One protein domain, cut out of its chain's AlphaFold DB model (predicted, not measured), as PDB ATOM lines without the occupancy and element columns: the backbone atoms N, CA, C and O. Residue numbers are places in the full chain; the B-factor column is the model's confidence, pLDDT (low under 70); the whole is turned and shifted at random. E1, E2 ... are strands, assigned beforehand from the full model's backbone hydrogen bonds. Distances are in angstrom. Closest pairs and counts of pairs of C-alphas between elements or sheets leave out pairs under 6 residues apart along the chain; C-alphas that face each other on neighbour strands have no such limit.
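AT A GLANCE: This is residues 606 to 731 and 741 to 761 of the 1142 residues of the protein "PKD domain-containing protein" of Euryarchaeota archaeon (UniProt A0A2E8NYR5). This is a rod of little regular structure, largely loops, with a twisted antiparallel sheet, E6-E5-E9, in its middle. The antiparallel pair E4-E8 lies toward one end, E1 and E2 toward the other. The printed part has 147 residues, 49 in nine strands, E1 to E9 along the chain, with no named helix: all strand. It is only just compact, close to loose, with radius of gyration of the C-alphas 17.1 A and spans 54 by 26 by 25 A.

IN THESE COORDINATES: E9, residues 743 to 751, is 26.8 A long, ending at C-alpha 751 (-7.323, -51.402, 23.012). E5 is 676 to 681, E6 684 to 690, E4 662 to 669, E8 726 to 731, E7 706 to 708, E3 656 to 658, E2 648 to 651. E1, 621 to 623, begins at C-alpha 621 (-9.785, -34.000, 50.363).

HOW THE PARTS SIT: Within hydrogen-bond range are N 679 and O 687, 2.9 A, in hairpin E5 and E6; N 680 and O 748, 2.9 A, between E5 and E9; N 662 and O 731, 2.8 A, between E4 and E8. The closest C-alphas of E7 and E8, Ile 708 and Ala 731, are 4.4 A apart. E2 and E9 are near each other; E3 and E9 are apart.

THE WHOLE: Residues 732 to 740 are cut out, a gap of 23.6 A between C-alphas 731 and 741. Links E1 to E2, E6 to E7 and E7 to E8 are long. No printed residue is under 70 in pLDDT.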
ATOM      1  N   SER A 606      -1.003 -50.568  26.865       94.75
ATOM      2  CA  SER A 606      -0.838 -51.048  28.241       94.75
ATOM      3  C   SER A 606       0.461 -50.627  28.921       94.75
ATOM      4  O   SER A 606       0.571 -50.728  30.140       94.75
ATOM      5  N   THR A 607       1.456 -50.157  28.165       94.50
ATOM      6  CA  THR A 607       2.702 -49.625  28.732       94.50
ATOM      7  C   THR A 607       2.621 -48.119  28.988       94.50
ATOM      8  O   THR A 607       3.626 -47.503  29.340       94.50
ATOM      9  N   LYS A 608       1.467 -47.495  28.734       95.38
ATOM     10  CA  LYS A 608       1.252 -46.058  28.878       95.38
ATOM     11  C   LYS A 608       0.385 -45.770  30.102       95.38
ATOM     12  O   LYS A 608      -0.538 -46.522  30.416       95.38
ATOM     13  N   SER A 609       0.656 -44.641  30.753       94.44
ATOM     14  CA  SER A 609      -0.066 -44.219  31.955       94.44
ATOM     15  C   SER A 609      -1.111 -43.154  31.646       94.44
ATOM     16  O   SER A 609      -0.818 -42.147  30.995       94.44
ATOM     17  N   LEU A 610      -2.309 -43.365  32.181       97.12
ATOM     18  CA  LEU A 610      -3.400 -42.406  32.202       97.12
ATOM     19  C   LEU A 610      -3.419 -41.682  33.556       97.12
ATOM     20  O   LEU A 610      -3.301 -42.303  34.616       97.12
ATOM     21  N   THR A 611      -3.583 -40.369  33.523       97.75
ATOM     22  CA  THR A 611      -3.687 -39.464  34.666       97.75
ATOM     23  C   THR A 611      -4.753 -38.410  34.392       97.75
ATOM     24  O   THR A 611      -5.119 -38.149  33.250       97.75
ATOM     25  N   LEU A 612      -5.268 -37.793  35.448       97.44
ATOM     26  CA  LEU A 612      -6.189 -36.667  35.380       97.44
ATOM     27  C   LEU A 612      -5.398 -35.377  35.176       97.44
ATOM     28  O   LEU A 612      -4.438 -35.107  35.907       97.44
ATOM     29  N   ASN A 613      -5.803 -34.579  34.196       95.81
ATOM     30  CA  ASN A 613      -5.133 -33.332  33.857       95.81
ATOM     31  C   ASN A 613      -5.625 -32.186  34.758       95.81
ATOM     32  O   ASN A 613      -4.812 -31.459  35.325       95.81
ATOM     33  N   ASP A 614      -6.936 -32.093  35.001       94.75
ATOM     34  CA  ASP A 614      -7.543 -31.030  35.815       94.75
ATOM     35  C   ASP A 614      -7.255 -31.170  37.307       94.75
ATOM     36  O   ASP A 614      -7.441 -32.242  37.889       94.75
ATOM     37  N   SER A 615      -6.840 -30.082  37.955       94.94
ATOM     38  CA  SER A 615      -6.532 -30.045  39.391       94.94
ATOM     39  C   SER A 615      -7.726 -30.430  40.270       94.94
ATOM     40  O   SER A 615      -8.867 -30.079  39.977       94.94
ATOM     41  N   TYR A 616      -7.448 -31.109  41.386       95.69
ATOM     42  CA  TYR A 616      -8.467 -31.429  42.388       95.69
ATOM     43  C   TYR A 616      -9.036 -30.155  43.035       95.69
ATOM     44  O   TYR A 616      -8.389 -29.106  43.059       95.69
ATOM     45  N   GLN A 617     -10.235 -30.259  43.606       95.56
ATOM     46  CA  GLN A 617     -10.937 -29.153  44.250       95.56
ATOM     47  C   GLN A 617     -11.191 -29.411  45.740       95.56
ATOM     48  O   GLN A 617     -11.674 -30.473  46.145       95.56
ATOM     49  N   GLY A 618     -10.940 -28.383  46.550       94.31
ATOM     50  CA  GLY A 618     -11.099 -28.400  48.003       94.31
ATOM     51  C   GLY A 618      -9.773 -28.532  48.761       94.31
ATOM     52  O   GLY A 618      -8.719 -28.766  48.181       94.31
ATOM     53  N   SER A 619      -9.823 -28.356  50.079       95.25
ATOM     54  CA  SER A 619      -8.663 -28.418  50.974       95.25
ATOM     55  C   SER A 619      -8.412 -29.850  51.442       95.25
ATOM     56  O   SER A 619      -9.242 -30.397  52.168       95.25
ATOM     57  N   SER A 620      -7.278 -30.434  51.041       96.06
ATOM     58  CA  SER A 620      -6.811 -31.782  51.416       96.06
ATOM     59  C   SER A 620      -7.920 -32.851  51.460       96.06
ATOM     60  O   SER A 620      -8.167 -33.430  52.519       96.06
ATOM     61  N   PRO A 621      -8.649 -33.086  50.355       97.75
ATOM     62  CA  PRO A 621      -9.785 -34.000  50.363       97.75
ATOM     63  C   PRO A 621      -9.348 -35.471  50.462       97.75
ATOM     64  O   PRO A 621      -8.471 -35.925  49.723       97.75
ATOM     65  N   LYS A 622     -10.019 -36.223  51.336       97.94
ATOM     66  CA  LYS A 622      -9.979 -37.689  51.426       97.94
ATOM     67  C   LYS A 622     -11.380 -38.270  51.297       97.94
ATOM     68  O   LYS A 622     -12.364 -37.612  51.633       97.94
ATOM     69  N   LEU A 623     -11.469 -39.500  50.809       97.81
ATOM     70  CA  LEU A 623     -12.742 -40.173  50.567       97.81
ATOM     71  C   LEU A 623     -13.430 -40.566  51.885       97.81
ATOM     72  O   LEU A 623     -12.806 -41.183  52.746       97.81
ATOM     73  N   CYS A 624     -14.708 -40.218  52.056       97.94
ATOM     74  CA  CYS A 624     -15.481 -40.599  53.242       97.94
ATOM     75  C   CYS A 624     -15.765 -42.104  53.296       97.94
ATOM     76  O   CYS A 624     -15.789 -42.782  52.272       97.94
ATOM     77  N   HIS A 625     -16.063 -42.631  54.483       97.62
ATOM     78  CA  HIS A 625     -16.632 -43.972  54.593       97.62
ATOM     79  C   HIS A 625     -18.088 -43.990  54.116       97.62
ATOM     80  O   HIS A 625     -18.864 -43.106  54.473       97.62
ATOM     81  N   GLY A 626     -18.457 -45.015  53.340       95.81
ATOM     82  CA  GLY A 626     -19.793 -45.163  52.759       95.81
ATOM     83  C   GLY A 626     -20.037 -44.307  51.513       95.81
ATOM     84  O   GLY A 626     -21.198 -44.089  51.167       95.81
ATOM     85  N   PHE A 627     -18.974 -43.783  50.881       96.88
ATOM     86  CA  PHE A 627     -19.065 -43.042  49.617       96.88
ATOM     87  C   PHE A 627     -19.842 -43.843  48.566       96.88
ATOM     88  O   PHE A 627     -19.842 -45.074  48.573       96.88
ATOM     89  N   THR A 628     -20.517 -43.143  47.655       97.12
ATOM     90  CA  THR A 628     -21.201 -43.805  46.540       97.12
ATOM     91  C   THR A 628     -20.159 -44.278  45.534       97.12
ATOM     92  O   THR A 628     -19.462 -43.463  44.931       97.12
ATOM     93  N   ASP A 629     -20.019 -45.590  45.376       96.19
ATOM     94  CA  ASP A 629     -19.112 -46.193  44.403       96.19
ATOM     95  C   ASP A 629     -19.845 -46.460  43.081       96.19
ATOM     96  O   ASP A 629     -20.723 -47.318  43.002       96.19
ATOM     97  N   ASN A 630     -19.476 -45.719  42.034       96.25
ATOM     98  CA  ASN A 630     -19.995 -45.887  40.678       96.25
ATOM     99  C   ASN A 630     -18.998 -46.612  39.760       96.25
ATOM    100  O   ASN A 630     -19.257 -46.726  38.565       96.25
ATOM    101  N   THR A 631     -17.862 -47.103  40.267       94.00
ATOM    102  CA  THR A 631     -16.761 -47.636  39.441       94.00
ATOM    103  C   THR A 631     -17.105 -48.933  38.692       94.00
ATOM    104  O   THR A 631     -16.399 -49.308  37.752       94.00
ATOM    105  N   SER A 632     -18.238 -49.568  39.015       91.62
ATOM    106  CA  SER A 632     -18.738 -50.792  38.381       91.62
ATOM    107  C   SER A 632     -17.747 -51.953  38.548       91.62
ATOM    108  O   SER A 632     -17.394 -52.294  39.669       91.62
ATOM    109  N   SER A 633     -17.299 -52.596  37.464       89.62
ATOM    110  CA  SER A 633     -16.305 -53.676  37.523       89.62
ATOM    111  C   SER A 633     -14.853 -53.186  37.523       89.62
ATOM    112  O   SER A 633     -13.940 -54.008  37.421       89.62
ATOM    113  N   PHE A 634     -14.611 -51.872  37.552       93.50
ATOM    114  CA  PHE A 634     -13.271 -51.354  37.814       93.50
ATOM    115  C   PHE A 634     -12.920 -51.494  39.296       93.50
ATOM    116  O   PHE A 634     -13.776 -51.724  40.142       93.50
ATOM    117  N   THR A 635     -11.626 -51.425  39.609       90.25
ATOM    118  CA  THR A 635     -11.151 -51.501  40.993       90.25
ATOM    119  C   THR A 635     -11.697 -50.319  41.787       90.25
ATOM    120  O   THR A 635     -11.351 -49.189  41.461       90.25
ATOM    121  N   SER A 636     -12.516 -50.564  42.812       91.62
ATOM    122  CA  SER A 636     -13.030 -49.506  43.691       91.62
ATOM    123  C   SER A 636     -11.913 -48.843  44.499       91.62
ATOM    124  O   SER A 636     -10.924 -49.478  44.872       91.62
ATOM    125  N   GLN A 637     -12.121 -47.572  44.832       94.69
ATOM    126  CA  GLN A 637     -11.347 -46.878  45.859       94.69
ATOM    127  C   GLN A 637     -11.681 -47.397  47.263       94.69
ATOM    128  O   GLN A 637     -12.714 -48.037  47.477       94.69
ATOM    129  N   SER A 638     -10.817 -47.097  48.230       95.56
ATOM    130  CA  SER A 638     -11.038 -47.377  49.648       95.56
ATOM    131  C   SER A 638     -11.379 -46.099  50.430       95.56
ATOM    132  O   SER A 638     -10.878 -45.017  50.109       95.56
ATOM    133  N   PRO A 639     -12.210 -46.185  51.486       97.38
ATOM    134  CA  PRO A 639     -12.391 -45.085  52.430       97.38
ATOM    135  C   PRO A 639     -11.042 -44.560  52.940       97.38
ATOM    136  O   PRO A 639     -10.162 -45.340  53.298       97.38
ATOM    137  N   GLY A 640     -10.883 -43.237  53.001       96.25
ATOM    138  CA  GLY A 640      -9.644 -42.581  53.425       96.25
ATOM    139  C   GLY A 640      -8.613 -42.364  52.312       96.25
ATOM    140  O   GLY A 640      -7.618 -41.673  52.554       96.25
ATOM    141  N   ASP A 641      -8.853 -42.876  51.100       97.69
ATOM    142  CA  ASP A 641      -7.998 -42.613  49.941       97.69
ATOM    143  C   ASP A 641      -7.855 -41.107  49.683       97.69
ATOM    144  O   ASP A 641      -8.815 -40.334  49.783       97.69
ATOM    145  N   SER A 642      -6.638 -40.690  49.326       97.44
ATOM    146  CA  SER A 642      -6.346 -39.302  48.966       97.44
ATOM    147  C   SER A 642      -6.977 -38.946  47.623       97.44
ATOM    148  O   SER A 642      -6.748 -39.629  46.627       97.44
ATOM    149  N   LEU A 643      -7.697 -37.824  47.582       97.56
ATOM    150  CA  LEU A 643      -8.345 -37.293  46.379       97.56
ATOM    151  C   LEU A 643      -7.581 -36.089  45.807       97.56
ATOM    152  O   LEU A 643      -8.176 -35.156  45.262       97.56
ATOM    153  N   SER A 644      -6.260 -36.084  45.992       96.25
ATOM    154  CA  SER A 644      -5.343 -35.044  45.508       96.25
ATOM    155  C   SER A 644      -4.237 -35.582  44.589       96.25
ATOM    156  O   SER A 644      -3.318 -34.846  44.225       96.25
ATOM    157  N   THR A 645      -4.303 -36.856  44.185       96.00
ATOM    158  CA  THR A 645      -3.274 -37.496  43.348       96.00
ATOM    159  C   THR A 645      -3.539 -37.255  41.860       96.00
ATOM    160  O   THR A 645      -4.547 -36.673  41.480       96.00
ATOM    161  N   SER A 646      -2.636 -37.671  40.970       95.38
ATOM    162  CA  SER A 646      -2.882 -37.623  39.518       95.38
ATOM    163  C   SER A 646      -3.827 -38.723  39.024       95.38
ATOM    164  O   SER A 646      -4.264 -38.672  37.881       95.38
ATOM    165  N   THR A 647      -4.158 -39.708  39.858       96.25
ATOM    166  CA  THR A 647      -5.020 -40.844  39.504       96.25
ATOM    167  C   THR A 647      -6.304 -40.893  40.322       96.25
ATOM    168  O   THR A 647      -7.136 -41.750  40.061       96.25
ATOM    169  N   SER A 648      -6.489 -39.997  41.293       97.31
ATOM    170  CA  SER A 648      -7.729 -39.851  42.049       97.31
ATOM    171  C   SER A 648      -7.920 -38.410  42.508       97.31
ATOM    172  O   SER A 648      -7.082 -37.870  43.239       97.31
ATOM    173  N   ARG A 649      -9.003 -37.765  42.055       97.75
ATOM    174  CA  ARG A 649      -9.278 -36.349  42.341       97.75
ATOM    175  C   ARG A 649     -10.744 -36.072  42.646       97.75
ATOM    176  O   ARG A 649     -11.638 -36.667  42.049       97.75
ATOM    177  N   ARG A 650     -10.971 -35.123  43.558       97.31
ATOM    178  CA  ARG A 650     -12.293 -34.569  43.888       97.31
ATOM    179  C   ARG A 650     -12.645 -33.385  42.989       97.31
ATOM    180  O   ARG A 650     -11.818 -32.487  42.829       97.31
ATOM    181  N   TYR A 651     -13.892 -33.325  42.522       97.19
ATOM    182  CA  TYR A 651     -14.441 -32.207  41.751       97.19
ATOM    183  C   TYR A 651     -15.863 -31.847  42.192       97.19
ATOM    184  O   TYR A 651     -16.656 -32.709  42.558       97.19
ATOM    185  N   THR A 652     -16.174 -30.555  42.124       95.06
ATOM    186  CA  THR A 652     -17.452 -29.944  42.527       95.06
ATOM    187  C   THR A 652     -18.007 -28.961  41.494       95.06
ATOM    188  O   THR A 652     -19.216 -28.764  41.436       95.06
ATOM    189  N   SER A 653     -17.145 -28.324  40.689       91.31
ATOM    190  CA  SER A 653     -17.547 -27.211  39.813       91.31
ATOM    191  C   SER A 653     -16.849 -27.144  38.451       91.31
ATOM    192  O   SER A 653     -17.202 -26.284  37.646       91.31
ATOM    193  N   THR A 654     -15.865 -28.007  38.167       88.00
ATOM    194  CA  THR A 654     -15.216 -28.048  36.843       88.00
ATOM    195  C   THR A 654     -16.237 -28.427  35.768       88.00
ATOM    196  O   THR A 654     -17.010 -29.350  35.981       88.00
ATOM    197  N   SER A 655     -16.260 -27.749  34.616       89.19
ATOM    198  CA  SER A 655     -17.239 -28.043  33.556       89.19
ATOM    199  C   SER A 655     -16.923 -29.333  32.799       89.19
ATOM    200  O   SER A 655     -17.805 -30.165  32.599       89.19
ATOM    201  N   THR A 656     -15.662 -29.517  32.412       94.62
ATOM    202  CA  THR A 656     -15.180 -30.643  31.606       94.62
ATOM    203  C   THR A 656     -13.881 -31.155  32.198       94.62
ATOM    204  O   THR A 656     -13.040 -30.355  32.595       94.62
ATOM    205  N   LEU A 657     -13.747 -32.474  32.290       96.75
ATOM    206  CA  LEU A 657     -12.578 -33.151  32.825       96.75
ATOM    207  C   LEU A 657     -11.821 -33.852  31.706       96.75
ATOM    208  O   LEU A 657     -12.397 -34.623  30.940       96.75
ATOM    209  N   ASP A 658     -10.522 -33.604  31.668       96.44
ATOM    210  CA  ASP A 658      -9.562 -34.178  30.747       96.44
ATOM    211  C   ASP A 658      -8.617 -35.142  31.467       96.44
ATOM    212  O   ASP A 658      -8.114 -34.883  32.568       96.44
ATOM    213  N   THR A 659      -8.280 -36.238  30.795       97.69
ATOM    214  CA  THR A 659      -7.060 -36.987  31.109       97.69
ATOM    215  C   THR A 659      -5.851 -36.363  30.416       97.69
ATOM    216  O   THR A 659      -5.979 -35.553  29.493       97.69
ATOM    217  N   ASN A 660      -4.646 -36.775  30.807       97.25
ATOM    218  CA  ASN A 660      -3.472 -36.552  29.970       97.25
ATOM    219  C   ASN A 660      -3.646 -37.222  28.597       97.25
ATOM    220  O   ASN A 660      -4.431 -38.160  28.419       97.25
ATOM    221  N   THR A 661      -2.857 -36.759  27.634       96.00
ATOM    222  CA  THR A 661      -2.689 -37.439  26.355       96.00
ATOM    223  C   THR A 661      -1.734 -38.619  26.505       96.00
ATOM    224  O   THR A 661      -0.589 -38.485  26.943       96.00
ATOM    225  N   VAL A 662      -2.214 -39.797  26.130       96.12
ATOM    226  CA  VAL A 662      -1.432 -41.020  25.996       96.12
ATOM    227  C   VAL A 662      -0.944 -41.097  24.556       96.12
ATOM    228  O   VAL A 662      -1.746 -41.268  23.642       96.12
ATOM    229  N   SER A 663       0.362 -40.929  24.347       95.56
ATOM    230  CA  SER A 663       0.927 -40.685  23.013       95.56
ATOM    231  C   SER A 663       1.698 -41.866  22.429       95.56
ATOM    232  O   SER A 663       2.364 -42.626  23.145       95.56
ATOM    233  N   ASN A 664       1.682 -41.928  21.096       94.75
ATOM    234  CA  ASN A 664       2.466 -42.827  20.251       94.75
ATOM    235  C   ASN A 664       2.380 -44.297  20.704       94.75
ATOM    236  O   ASN A 664       3.409 -44.933  20.954       94.75
ATOM    237  N   PHE A 665       1.167 -44.806  20.917       95.06
ATOM    238  CA  PHE A 665       0.940 -46.246  21.078       95.06
ATOM    239  C   PHE A 665       0.576 -46.854  19.726       95.06
ATOM    240  O   PHE A 665      -0.096 -46.205  18.923       95.06
ATOM    241  N   ILE A 666       1.033 -48.077  19.470       94.62
ATOM    242  CA  ILE A 666       0.769 -48.769  18.204       94.62
ATOM    243  C   ILE A 666      -0.731 -48.993  17.989       94.62
ATOM    244  O   ILE A 666      -1.458 -49.347  18.918       94.62
ATOM    245  N   THR A 667      -1.175 -48.781  16.752       93.88
ATOM    246  CA  THR A 667      -2.570 -48.943  16.312       93.88
ATOM    247  C   THR A 667      -2.713 -49.797  15.059       93.88
ATOM    248  O   THR A 667      -3.686 -50.546  14.961       93.88
ATOM    249  N   ASN A 668      -1.731 -49.741  14.153       93.31
ATOM    250  CA  ASN A 668      -1.671 -50.558  12.944       93.31
ATOM    251  C   ASN A 668      -0.274 -51.169  12.799       93.31
ATOM    252  O   ASN A 668       0.722 -50.511  13.110       93.31
ATOM    253  N   HIS A 669      -0.220 -52.401  12.308       91.94
ATOM    254  CA  HIS A 669       1.007 -53.157  12.070       91.94
ATOM    255  C   HIS A 669       0.992 -53.709  10.644       91.94
ATOM    256  O   HIS A 669      -0.060 -54.143  10.170       91.94
ATOM    257  N   TYR A 670       2.144 -53.721   9.968       89.06
ATOM    258  CA  TYR A 670       2.273 -54.215   8.588       89.06
ATOM    259  C   TYR A 670       1.800 -55.670   8.390       89.06
ATOM    260  O   TYR A 670       1.532 -56.086   7.270       89.06
ATOM    261  N   ASP A 671       1.655 -56.446   9.471       83.81
ATOM    262  CA  ASP A 671       1.218 -57.845   9.433       83.81
ATOM    263  C   ASP A 671      -0.315 -57.998   9.369       83.81
ATOM    264  O   ASP A 671      -0.838 -59.112   9.386       83.81
ATOM    265  N   GLY A 672      -1.041 -56.877   9.283       80.25
ATOM    266  CA  GLY A 672      -2.495 -56.826   9.146       80.25
ATOM    267  C   GLY A 672      -3.254 -56.539  10.443       80.25
ATOM    268  O   GLY A 672      -4.488 -56.514  10.433       80.25
ATOM    269  N   THR A 673      -2.569 -56.295  11.563       79.38
ATOM    270  CA  THR A 673      -3.233 -56.018  12.847       79.38
ATOM    271  C   THR A 673      -3.730 -54.569  12.937       79.38
ATOM    272  O   THR A 673      -2.937 -53.648  13.121       79.38
ATOM    273  N   ASN A 674      -5.054 -54.364  12.893       85.81
ATOM    274  CA  ASN A 674      -5.716 -53.069  13.121       85.81
ATOM    275  C   ASN A 674      -6.464 -53.066  14.462       85.81
ATOM    276  O   ASN A 674      -7.278 -53.951  14.733       85.81
ATOM    277  N   GLN A 675      -6.211 -52.067  15.307       91.50
ATOM    278  CA  GLN A 675      -6.762 -52.014  16.663       91.50
ATOM    279  C   GLN A 675      -8.006 -51.123  16.773       91.50
ATOM    280  O   GLN A 675      -8.181 -50.157  16.031       91.50
ATOM    281  N   THR A 676      -8.872 -51.435  17.739       94.31
ATOM    282  CA  THR A 676      -9.973 -50.564  18.174       94.31
ATOM    283  C   THR A 676      -9.667 -50.007  19.555       94.31
ATOM    284  O   THR A 676      -9.460 -50.780  20.488       94.31
ATOM    285  N   LEU A 677      -9.663 -48.683  19.686       96.56
ATOM    286  CA  LEU A 677      -9.491 -47.969  20.947       96.56
ATOM    287  C   LEU A 677     -10.851 -47.553  21.498       96.56
ATOM    288  O   LEU A 677     -11.673 -47.025  20.762       96.56
ATOM    289  N   THR A 678     -11.081 -47.775  22.786       97.19
ATOM    290  CA  THR A 678     -12.333 -47.446  23.477       97.19
ATOM    291  C   THR A 678     -12.034 -46.640  24.735       97.19
ATOM    292  O   THR A 678     -11.181 -47.039  25.531       97.19
ATOM    293  N   SER A 679     -12.746 -45.535  24.954       97.44
ATOM    294  CA  SER A 679     -12.805 -44.897  26.269       97.44
ATOM    295  C   SER A 679     -13.863 -45.592  27.122       97.44
ATOM    296  O   SER A 679     -15.000 -45.830  26.699       97.44
ATOM    297  N   LYS A 680     -13.482 -45.963  28.344       96.38
ATOM    298  CA  LYS A 680     -14.378 -46.584  29.315       96.38
ATOM    299  C   LYS A 680     -14.537 -45.684  30.523       96.38
ATOM    300  O   LYS A 680     -13.536 -45.348  31.149       96.38
ATOM    301  N   ILE A 681     -15.779 -45.402  30.899       96.25
ATOM    302  CA  ILE A 681     -16.135 -44.729  32.153       96.25
ATOM    303  C   ILE A 681     -17.118 -45.630  32.895       96.25
ATOM    304  O   ILE A 681     -18.120 -46.060  32.326       96.25
ATOM    305  N   ASN A 682     -16.810 -45.965  34.148       95.12
ATOM    306  CA  ASN A 682     -17.571 -46.898  34.982       95.12
ATOM    307  C   ASN A 682     -17.834 -48.234  34.257       95.12
ATOM    308  O   ASN A 682     -18.939 -48.771  34.281       95.12
ATOM    309  N   ASN A 683     -16.812 -48.731  33.546       92.56
ATOM    310  CA  ASN A 683     -16.837 -49.909  32.668       92.56
ATOM    311  C   ASN A 683     -17.818 -49.854  31.466       92.56
ATOM    312  O   ASN A 683     -17.935 -50.809  30.690       92.56
ATOM    313  N   VAL A 684     -18.474 -48.721  31.230       94.00
ATOM    314  CA  VAL A 684     -19.328 -48.489  30.059       94.00
ATOM    315  C   VAL A 684     -18.504 -47.834  28.950       94.00
ATOM    316  O   VAL A 684     -17.708 -46.936  29.211       94.00
ATOM    317  N   SER A 685     -18.670 -48.293  27.705       94.94
ATOM    318  CA  SER A 685     -18.038 -47.652  26.542       94.94
ATOM    319  C   SER A 685     -18.660 -46.280  26.292       94.94
ATOM    320  O   SER A 685     -19.878 -46.181  26.158       94.94
ATOM    321  N   LYS A 686     -17.821 -45.247  26.215       94.38
ATOM    322  CA  LYS A 686     -18.205 -43.835  26.055       94.38
ATOM    323  C   LYS A 686     -17.520 -43.189  24.847       94.38
ATOM    324  O   LYS A 686     -17.184 -42.014  24.867       94.38
ATOM    325  N   GLY A 687     -17.217 -43.997  23.836       94.81
ATOM    326  CA  GLY A 687     -16.416 -43.612  22.676       94.81
ATOM    327  C   GLY A 687     -15.561 -44.779  22.203       94.81
ATOM    328  O   GLY A 687     -14.919 -45.443  23.017       94.81
ATOM    329  N   ALA A 688     -15.575 -45.072  20.902       95.31
ATOM    330  CA  ALA A 688     -14.752 -46.126  20.319       95.31
ATOM    331  C   ALA A 688     -14.354 -45.794  18.878       95.31
ATOM    332  O   ALA A 688     -15.186 -45.344  18.091       95.31
ATOM    333  N   ARG A 689     -13.099 -46.087  18.527       94.88
ATOM    334  CA  ARG A 689     -12.529 -45.902  17.191       94.88
ATOM    335  C   ARG A 689     -11.779 -47.144  16.740       94.88
ATOM    336  O   ARG A 689     -10.798 -47.528  17.369       94.88
ATOM    337  N   THR A 690     -12.189 -47.721  15.614       94.75
ATOM    338  CA  THR A 690     -11.394 -48.715  14.875       94.75
ATOM    339  C   THR A 690     -10.468 -47.995  13.900       94.75
ATOM    340  O   THR A 690     -10.943 -47.258  13.036       94.75
ATOM    341  N   PHE A 691      -9.155 -48.188  14.040       94.06
ATOM    342  CA  PHE A 691      -8.165 -47.532  13.186       94.06
ATOM    343  C   PHE A 691      -8.072 -48.190  11.808       94.06
ATOM    344  O   PHE A 691      -8.010 -49.414  11.689       94.06
ATOM    345  N   THR A 692      -8.007 -47.365  10.766       92.19
ATOM    346  CA  THR A 692      -7.659 -47.787   9.396       92.19
ATOM    347  C   THR A 692      -6.171 -47.554   9.121       92.19
ATOM    348  O   THR A 692      -5.496 -46.893   9.906       92.19
ATOM    349  N   THR A 693      -5.646 -48.068   8.005       91.94
ATOM    350  CA  THR A 693      -4.244 -47.855   7.593       91.94
ATOM    351  C   THR A 693      -3.993 -46.487   6.940       91.94
ATOM    352  O   THR A 693      -2.858 -46.161   6.589       91.94
ATOM    353  N   SER A 694      -5.032 -45.661   6.775       90.38
ATOM    354  CA  SER A 694      -4.893 -44.274   6.324       90.38
ATOM    355  C   SER A 694      -4.385 -43.398   7.467       90.38
ATOM    356  O   SER A 694      -4.968 -43.394   8.545       90.38
ATOM    357  N   GLU A 695      -3.316 -42.641   7.245       91.31
ATOM    358  CA  GLU A 695      -2.812 -41.700   8.250       91.31
ATOM    359  C   GLU A 695      -3.779 -40.536   8.469       91.31
ATOM    360  O   GLU A 695      -4.339 -39.974   7.524       91.31
ATOM    361  N   GLY A 696      -3.947 -40.143   9.730       90.00
ATOM    362  CA  GLY A 696      -4.763 -39.000  10.115       90.00
ATOM    363  C   GLY A 696      -6.193 -39.056   9.567       90.00
ATOM    364  O   GLY A 696      -6.876 -40.081   9.631       90.00
ATOM    365  N   GLY A 697      -6.684 -37.910   9.085       89.44
ATOM    366  CA  GLY A 697      -8.031 -37.785   8.526       89.44
ATOM    367  C   GLY A 697      -9.107 -38.242   9.511       89.44
ATOM    368  O   GLY A 697      -9.153 -37.776  10.646       89.44
ATOM    369  N   ALA A 698      -9.948 -39.191   9.087       88.81
ATOM    370  CA  ALA A 698     -11.018 -39.740   9.917       88.81
ATOM    371  C   ALA A 698     -10.512 -40.428  11.197       88.81
ATOM    372  O   ALA A 698     -11.284 -40.554  12.142       88.81
ATOM    373  N   ASN A 699      -9.246 -40.867  11.259       92.69
ATOM    374  CA  ASN A 699      -8.682 -41.465  12.471       92.69
ATOM    375  C   ASN A 699      -8.398 -40.429  13.577       92.69
ATOM    376  O   ASN A 699      -8.391 -40.798  14.749       92.69
ATOM    377  N   ASN A 700      -8.216 -39.148  13.225       94.25
ATOM    378  CA  ASN A 700      -8.070 -38.040  14.174       94.25
ATOM    379  C   ASN A 700      -9.422 -37.359  14.396       94.25
ATOM    380  O   ASN A 700      -9.849 -36.523  13.602       94.25
ATOM    381  N   THR A 701     -10.105 -37.718  15.475       94.56
ATOM    382  CA  THR A 701     -11.459 -37.240  15.761       94.56
ATOM    383  C   THR A 701     -11.755 -37.256  17.259       94.56
ATOM    384  O   THR A 701     -10.986 -37.795  18.056       94.56
ATOM    385  N   THR A 702     -12.916 -36.722  17.615       95.31
ATOM    386  CA  THR A 702     -13.561 -36.939  18.907       95.31
ATOM    387  C   THR A 702     -14.779 -37.838  18.705       95.31
ATOM    388  O   THR A 702     -15.734 -37.434  18.043       95.31
ATOM    389  N   ASP A 703     -14.750 -39.044  19.269       94.50
ATOM    390  CA  ASP A 703     -15.891 -39.961  19.314       94.50
ATOM    391  C   ASP A 703     -16.443 -40.000  20.739       94.50
ATOM    392  O   ASP A 703     -15.928 -40.726  21.591       94.50
ATOM    393  N   ASP A 704     -17.493 -39.213  20.988       95.00
ATOM    394  CA  ASP A 704     -18.069 -39.012  22.325       95.00
ATOM    395  C   ASP A 704     -16.989 -38.506  23.308       95.00
ATOM    396  O   ASP A 704     -16.496 -37.390  23.135       95.00
ATOM    397  N   THR A 705     -16.544 -39.318  24.270       96.69
ATOM    398  CA  THR A 705     -15.493 -38.928  25.230       96.69
ATOM    399  C   THR A 705     -14.071 -39.236  24.763       96.69
ATOM    400  O   THR A 705     -13.106 -38.770  25.372       96.69
ATOM    401  N   LEU A 706     -13.901 -40.045  23.711       97.50
ATOM    402  CA  LEU A 706     -12.589 -40.445  23.202       97.50
ATOM    403  C   LEU A 706     -12.065 -39.405  22.213       97.50
ATOM    404  O   LEU A 706     -12.625 -39.241  21.134       97.50
ATOM    405  N   VAL A 707     -10.948 -38.756  22.534       97.44
ATOM    406  CA  VAL A 707     -10.306 -37.771  21.650       97.44
ATOM    407  C   VAL A 707      -8.999 -38.337  21.109       97.44
ATOM    408  O   VAL A 707      -8.131 -38.711  21.897       97.44
ATOM    409  N   ILE A 708      -8.825 -38.349  19.785       96.56
ATOM    410  CA  ILE A 708      -7.628 -38.822  19.076       96.56
ATOM    411  C   ILE A 708      -7.099 -37.708  18.169       96.56
ATOM    412  O   ILE A 708      -7.841 -37.153  17.365       96.56
ATOM    413  N   THR A 709      -5.812 -37.374  18.283       93.75
ATOM    414  CA  THR A 709      -5.256 -36.173  17.624       93.75
ATOM    415  C   THR A 709      -4.025 -36.403  16.756       93.75
ATOM    416  O   THR A 709      -3.693 -35.527  15.966       93.75
ATOM    417  N   ASN A 710      -3.338 -37.542  16.881       93.62
ATOM    418  CA  ASN A 710      -2.109 -37.824  16.127       93.62
ATOM    419  C   ASN A 710      -2.001 -39.304  15.741       93.62
ATOM    420  O   ASN A 710      -1.127 -40.006  16.244       93.62
ATOM    421  N   HIS A 711      -2.907 -39.775  14.887       95.50
ATOM    422  CA  HIS A 711      -2.744 -41.009  14.127       95.50
ATOM    423  C   HIS A 711      -1.849 -40.741  12.918       95.50
ATOM    424  O   HIS A 711      -2.214 -39.953  12.047       95.50
ATOM    425  N   ARG A 712      -0.654 -41.323  12.917       95.06
ATOM    426  CA  ARG A 712       0.382 -41.077  11.907       95.06
ATOM    427  C   ARG A 712       1.343 -42.251  11.823       95.06
ATOM    428  O   ARG A 712       1.348 -43.117  12.705       95.06
ATOM    429  N   ASP A 713       2.178 -42.226  10.799       94.19
ATOM    430  CA  ASP A 713       3.294 -43.148  10.672       94.19
ATOM    431  C   ASP A 713       4.320 -42.968  11.800       94.19
ATOM    432  O   ASP A 713       4.510 -41.878  12.357       94.19
ATOM    433  N   TYR A 714       4.919 -44.079  12.218       94.69
ATOM    434  CA  TYR A 714       5.911 -44.083  13.276       94.69
ATOM    435  C   TYR A 714       7.264 -43.533  12.818       94.69
ATOM    436  O   TYR A 714       8.006 -43.046  13.671       94.69
ATOM    437  N   ASP A 715       7.563 -43.514  11.518       92.12
ATOM    438  CA  ASP A 715       8.756 -42.841  10.981       92.12
ATOM    439  C   ASP A 715       8.772 -41.334  11.330       92.12
ATOM    440  O   ASP A 715       9.805 -40.770  11.683       92.12
ATOM    441  N   GLN A 716       7.602 -40.691  11.389       93.31
ATOM    442  CA  GLN A 716       7.444 -39.302  11.839       93.31
ATOM    443  C   GLN A 716       7.705 -39.120  13.345       93.31
ATOM    444  O   GLN A 716       7.838 -37.991  13.824       93.31
ATOM    445  N   VAL A 717       7.744 -40.209  14.119       93.62
ATOM    446  CA  VAL A 717       8.098 -40.212  15.549       93.62
ATOM    447  C   VAL A 717       9.564 -40.582  15.745       93.62
ATOM    448  O   VAL A 717      10.250 -39.955  16.552       93.62
ATOM    449  N   VAL A 718      10.038 -41.597  15.021       93.62
ATOM    450  CA  VAL A 718      11.419 -42.080  15.030       93.62
ATOM    451  C   VAL A 718      11.860 -42.273  13.584       93.62
ATOM    452  O   VAL A 718      11.573 -43.297  12.972       93.62
ATOM    453  N   SER A 719      12.611 -41.305  13.058       91.62
ATOM    454  CA  SER A 719      12.960 -41.234  11.634       91.62
ATOM    455  C   SER A 719      13.766 -42.417  11.107       91.62
ATOM    456  O   SER A 719      13.836 -42.585   9.901       91.62
ATOM    457  N   SER A 720      14.380 -43.236  11.965       90.12
ATOM    458  CA  SER A 720      15.113 -44.442  11.556       90.12
ATOM    459  C   SER A 720      14.211 -45.630  11.205       90.12
ATOM    460  O   SER A 720      14.726 -46.680  10.838       90.12
ATOM    461  N   TYR A 721      12.894 -45.530  11.401       92.81
ATOM    462  CA  TYR A 721      11.964 -46.590  11.018       92.81
ATOM    463  C   TYR A 721      11.610 -46.473   9.534       92.81
ATOM    464  O   TYR A 721      11.463 -45.355   9.035       92.81
ATOM    465  N   PRO A 722      11.437 -47.602   8.827       92.06
ATOM    466  CA  PRO A 722      10.940 -47.569   7.468       92.06
ATOM    467  C   PRO A 722       9.474 -47.134   7.458       92.06
ATOM    468  O   PRO A 722       8.686 -47.502   8.337       92.06
ATOM    469  N   GLN A 723       9.122 -46.362   6.437       91.44
ATOM    470  CA  GLN A 723       7.764 -45.877   6.236       91.44
ATOM    471  C   GLN A 723       6.778 -47.032   6.098       91.44
ATOM    472  O   GLN A 723       7.089 -48.090   5.547       91.44
ATOM    473  N   ARG A 724       5.546 -46.779   6.524       91.81
ATOM    474  CA  ARG A 724       4.374 -47.638   6.355       91.81
ATOM    475  C   ARG A 724       4.522 -49.000   7.036       91.81
ATOM    476  O   ARG A 724       3.768 -49.917   6.725       91.81
ATOM    477  N   ALA A 725       5.446 -49.137   7.991       92.31
ATOM    478  CA  ALA A 725       5.590 -50.341   8.810       92.31
ATOM    479  C   ALA A 725       4.615 -50.355  10.002       92.31
ATOM    480  O   ALA A 725       3.988 -51.377  10.297       92.31
ATOM    481  N   TYR A 726       4.466 -49.214  10.684       94.19
ATOM    482  CA  TYR A 726       3.644 -49.078  11.887       94.19
ATOM    483  C   TYR A 726       2.939 -47.726  11.915       94.19
ATOM    484  O   TYR A 726       3.578 -46.700  11.704       94.19
ATOM    485  N   LEU A 727       1.656 -47.707  12.286       94.81
ATOM    486  CA  LEU A 727       0.966 -46.458  12.628       94.81
ATOM    487  C   LEU A 727       0.689 -46.407  14.121       94.81
ATOM    488  O   LEU A 727       0.258 -47.393  14.737       94.81
ATOM    489  N   VAL A 728       0.886 -45.229  14.698       95.69
ATOM    490  CA  VAL A 728       0.647 -44.955  16.114       95.69
ATOM    491  C   VAL A 728      -0.406 -43.876  16.287       95.69
ATOM    492  O   VAL A 728      -0.553 -43.016  15.424       95.69
ATOM    493  N   ALA A 729      -1.094 -43.876  17.429       95.69
ATOM    494  CA  ALA A 729      -2.043 -42.831  17.794       95.69
ATOM    495  C   ALA A 729      -1.679 -42.134  19.108       95.69
ATOM    496  O   ALA A 729      -0.892 -42.619  19.925       95.69
ATOM    497  N   THR A 730      -2.297 -40.971  19.309       96.69
ATOM    498  CA  THR A 730      -2.324 -40.248  20.582       96.69
ATOM    499  C   THR A 730      -3.767 -39.997  20.974       96.69
ATOM    500  O   THR A 730      -4.522 -39.487  20.144       96.69
ATOM    501  N   ALA A 731      -4.134 -40.328  22.212       97.12
ATOM    502  CA  ALA A 731      -5.515 -40.242  22.675       97.12
ATOM    503  C   ALA A 731      -5.654 -39.752  24.123       97.12
ATOM    504  O   ALA A 731      -4.728 -39.885  24.923       97.12
ATOM    505  N   SER A 741     -21.745 -39.450  37.742       95.19
ATOM    506  CA  SER A 741     -22.645 -39.595  38.897       95.19
ATOM    507  C   SER A 741     -21.969 -39.092  40.176       95.19
ATOM    508  O   SER A 741     -20.743 -39.122  40.277       95.19
ATOM    509  N   ILE A 742     -22.745 -38.610  41.155       96.19
ATOM    510  CA  ILE A 742     -22.212 -38.218  42.474       96.19
ATOM    511  C   ILE A 742     -21.561 -39.447  43.128       96.19
ATOM    512  O   ILE A 742     -22.137 -40.535  43.100       96.19
ATOM    513  N   GLY A 743     -20.364 -39.281  43.691       96.38
ATOM    514  CA  GLY A 743     -19.537 -40.365  44.220       96.38
ATOM    515  C   GLY A 743     -18.264 -40.620  43.408       96.38
ATOM    516  O   GLY A 743     -17.865 -39.804  42.574       96.38
ATOM    517  N   SER A 744     -17.603 -41.749  43.670       97.12
ATOM    518  CA  SER A 744     -16.404 -42.183  42.944       97.12
ATOM    519  C   SER A 744     -16.781 -42.796  41.600       97.12
ATOM    520  O   SER A 744     -17.638 -43.669  41.524       97.12
ATOM    521  N   ASN A 745     -16.140 -42.335  40.535       97.38
ATOM    522  CA  ASN A 745     -16.247 -42.847  39.174       97.38
ATOM    523  C   ASN A 745     -14.847 -43.255  38.709       97.38
ATOM    524  O   ASN A 745     -13.857 -42.720  39.205       97.38
ATOM    525  N   ALA A 746     -14.741 -44.171  37.753       96.81
ATOM    526  CA  ALA A 746     -13.461 -44.675  37.262       96.81
ATOM    527  C   ALA A 746     -13.405 -44.686  35.736       96.81
ATOM    528  O   ALA A 746     -14.399 -44.998  35.085       96.81
ATOM    529  N   GLN A 747     -12.239 -44.404  35.158       97.00
ATOM    530  CA  GLN A 747     -12.057 -44.406  33.708       97.00
ATOM    531  C   GLN A 747     -10.698 -44.954  33.260       97.00
ATOM    532  O   GLN A 747      -9.716 -44.889  34.003       97.00
ATOM    533  N   ARG A 748     -10.653 -45.503  32.040       96.88
ATOM    534  CA  ARG A 748      -9.429 -45.952  31.351       96.88
ATOM    535  C   ARG A 748      -9.611 -45.985  29.832       96.88
ATOM    536  O   ARG A 748     -10.740 -45.985  29.341       96.88
ATOM    537  N   LEU A 749      -8.502 -46.077  29.101       97.69
ATOM    538  CA  LEU A 749      -8.496 -46.403  27.675       97.69
ATOM    539  C   LEU A 749      -8.223 -47.903  27.489       97.69
ATOM    540  O   LEU A 749      -7.350 -48.469  28.154       97.69
ATOM    541  N   GLU A 750      -8.951 -48.540  26.576       96.31
ATOM    542  CA  GLU A 750      -8.803 -49.958  26.226       96.31
ATOM    543  C   GLU A 750      -8.518 -50.121  24.738       96.31
ATOM    544  O   GLU A 750      -9.172 -49.483  23.914       96.31
ATOM    545  N   SER A 751      -7.582 -51.003  24.392       94.75
ATOM    546  CA  SER A 751      -7.323 -51.402  23.012       94.75
ATOM    547  C   SER A 751      -7.628 -52.885  22.794       94.75
ATOM    548  O   SER A 751      -7.280 -53.723  23.626       94.75
ATOM    549  N   SER A 752      -8.210 -53.226  21.639       92.88
ATOM    550  CA  SER A 752      -8.530 -54.609  21.250       92.88
ATOM    551  C   SER A 752      -7.312 -55.538  21.125       92.88
ATOM    552  O   SER A 752      -7.486 -56.752  21.161       92.88
ATOM    553  N   GLY A 753      -6.101 -54.989  20.968       85.75
ATOM    554  CA  GLY A 753      -4.848 -55.760  20.870       85.75
ATOM    555  C   GLY A 753      -3.685 -55.209  21.704       85.75
ATOM    556  O   GLY A 753      -2.767 -55.948  22.040       85.75
ATOM    557  N   GLY A 754      -3.736 -53.931  22.089       84.19
ATOM    558  CA  GLY A 754      -2.658 -53.231  22.801       84.19
ATOM    559  C   GLY A 754      -2.817 -53.198  24.323       84.19
ATOM    560  O   GLY A 754      -2.066 -52.495  24.998       84.19
ATOM    561  N   GLY A 755      -3.807 -53.907  24.870       92.31
ATOM    562  CA  GLY A 755      -4.142 -53.897  26.294       92.31
ATOM    563  C   GLY A 755      -4.729 -52.563  26.774       92.31
ATOM    564  O   GLY A 755      -5.202 -51.756  25.978       92.31
ATOM    565  N   ASN A 756      -4.719 -52.342  28.092       95.31
ATOM    566  CA  ASN A 756      -5.445 -51.243  28.739       95.31
ATOM    567  C   ASN A 756      -4.501 -50.345  29.536       95.31
ATOM    568  O   ASN A 756      -3.556 -50.847  30.147       95.31
ATOM    569  N   THR A 757      -4.805 -49.052  29.620       97.19
ATOM    570  CA  THR A 757      -4.136 -48.166  30.585       97.19
ATOM    571  C   THR A 757      -4.529 -48.521  32.024       97.19
ATOM    572  O   THR A 757      -5.495 -49.255  32.269       97.19
ATOM    573  N   ASN A 758      -3.829 -47.942  33.006       95.94
ATOM    574  CA  ASN A 758      -4.300 -47.941  34.392       95.94
ATOM    575  C   ASN A 758      -5.671 -47.246  34.522       95.94
ATOM    576  O   ASN A 758      -6.072 -46.454  33.666       95.94
ATOM    577  N   VAL A 759      -6.366 -47.544  35.622       95.88
ATOM    578  CA  VAL A 759      -7.611 -46.871  36.018       95.88
ATOM    579  C   VAL A 759      -7.278 -45.548  36.716       95.88
ATOM    580  O   VAL A 759      -6.309 -45.472  37.477       95.88
ATOM    581  N   VAL A 760      -8.077 -44.512  36.458       97.44
ATOM    582  CA  VAL A 760      -8.076 -43.248  37.212       97.44
ATOM    583  C   VAL A 760      -9.473 -42.936  37.740       97.44
ATOM    584  O   VAL A 760     -10.464 -43.311  37.117       97.44
ATOM    585  N   HIS A 761      -9.548 -42.241  38.872       97.44
ATOM    586  CA  HIS A 761     -10.761 -42.022  39.648       97.44
ATOM    587  C   HIS A 761     -11.170 -40.553  39.735       97.44
ATOM    588  O   HIS A 761     -10.393 -39.686  40.130       97.44
TER     589      HIS A 761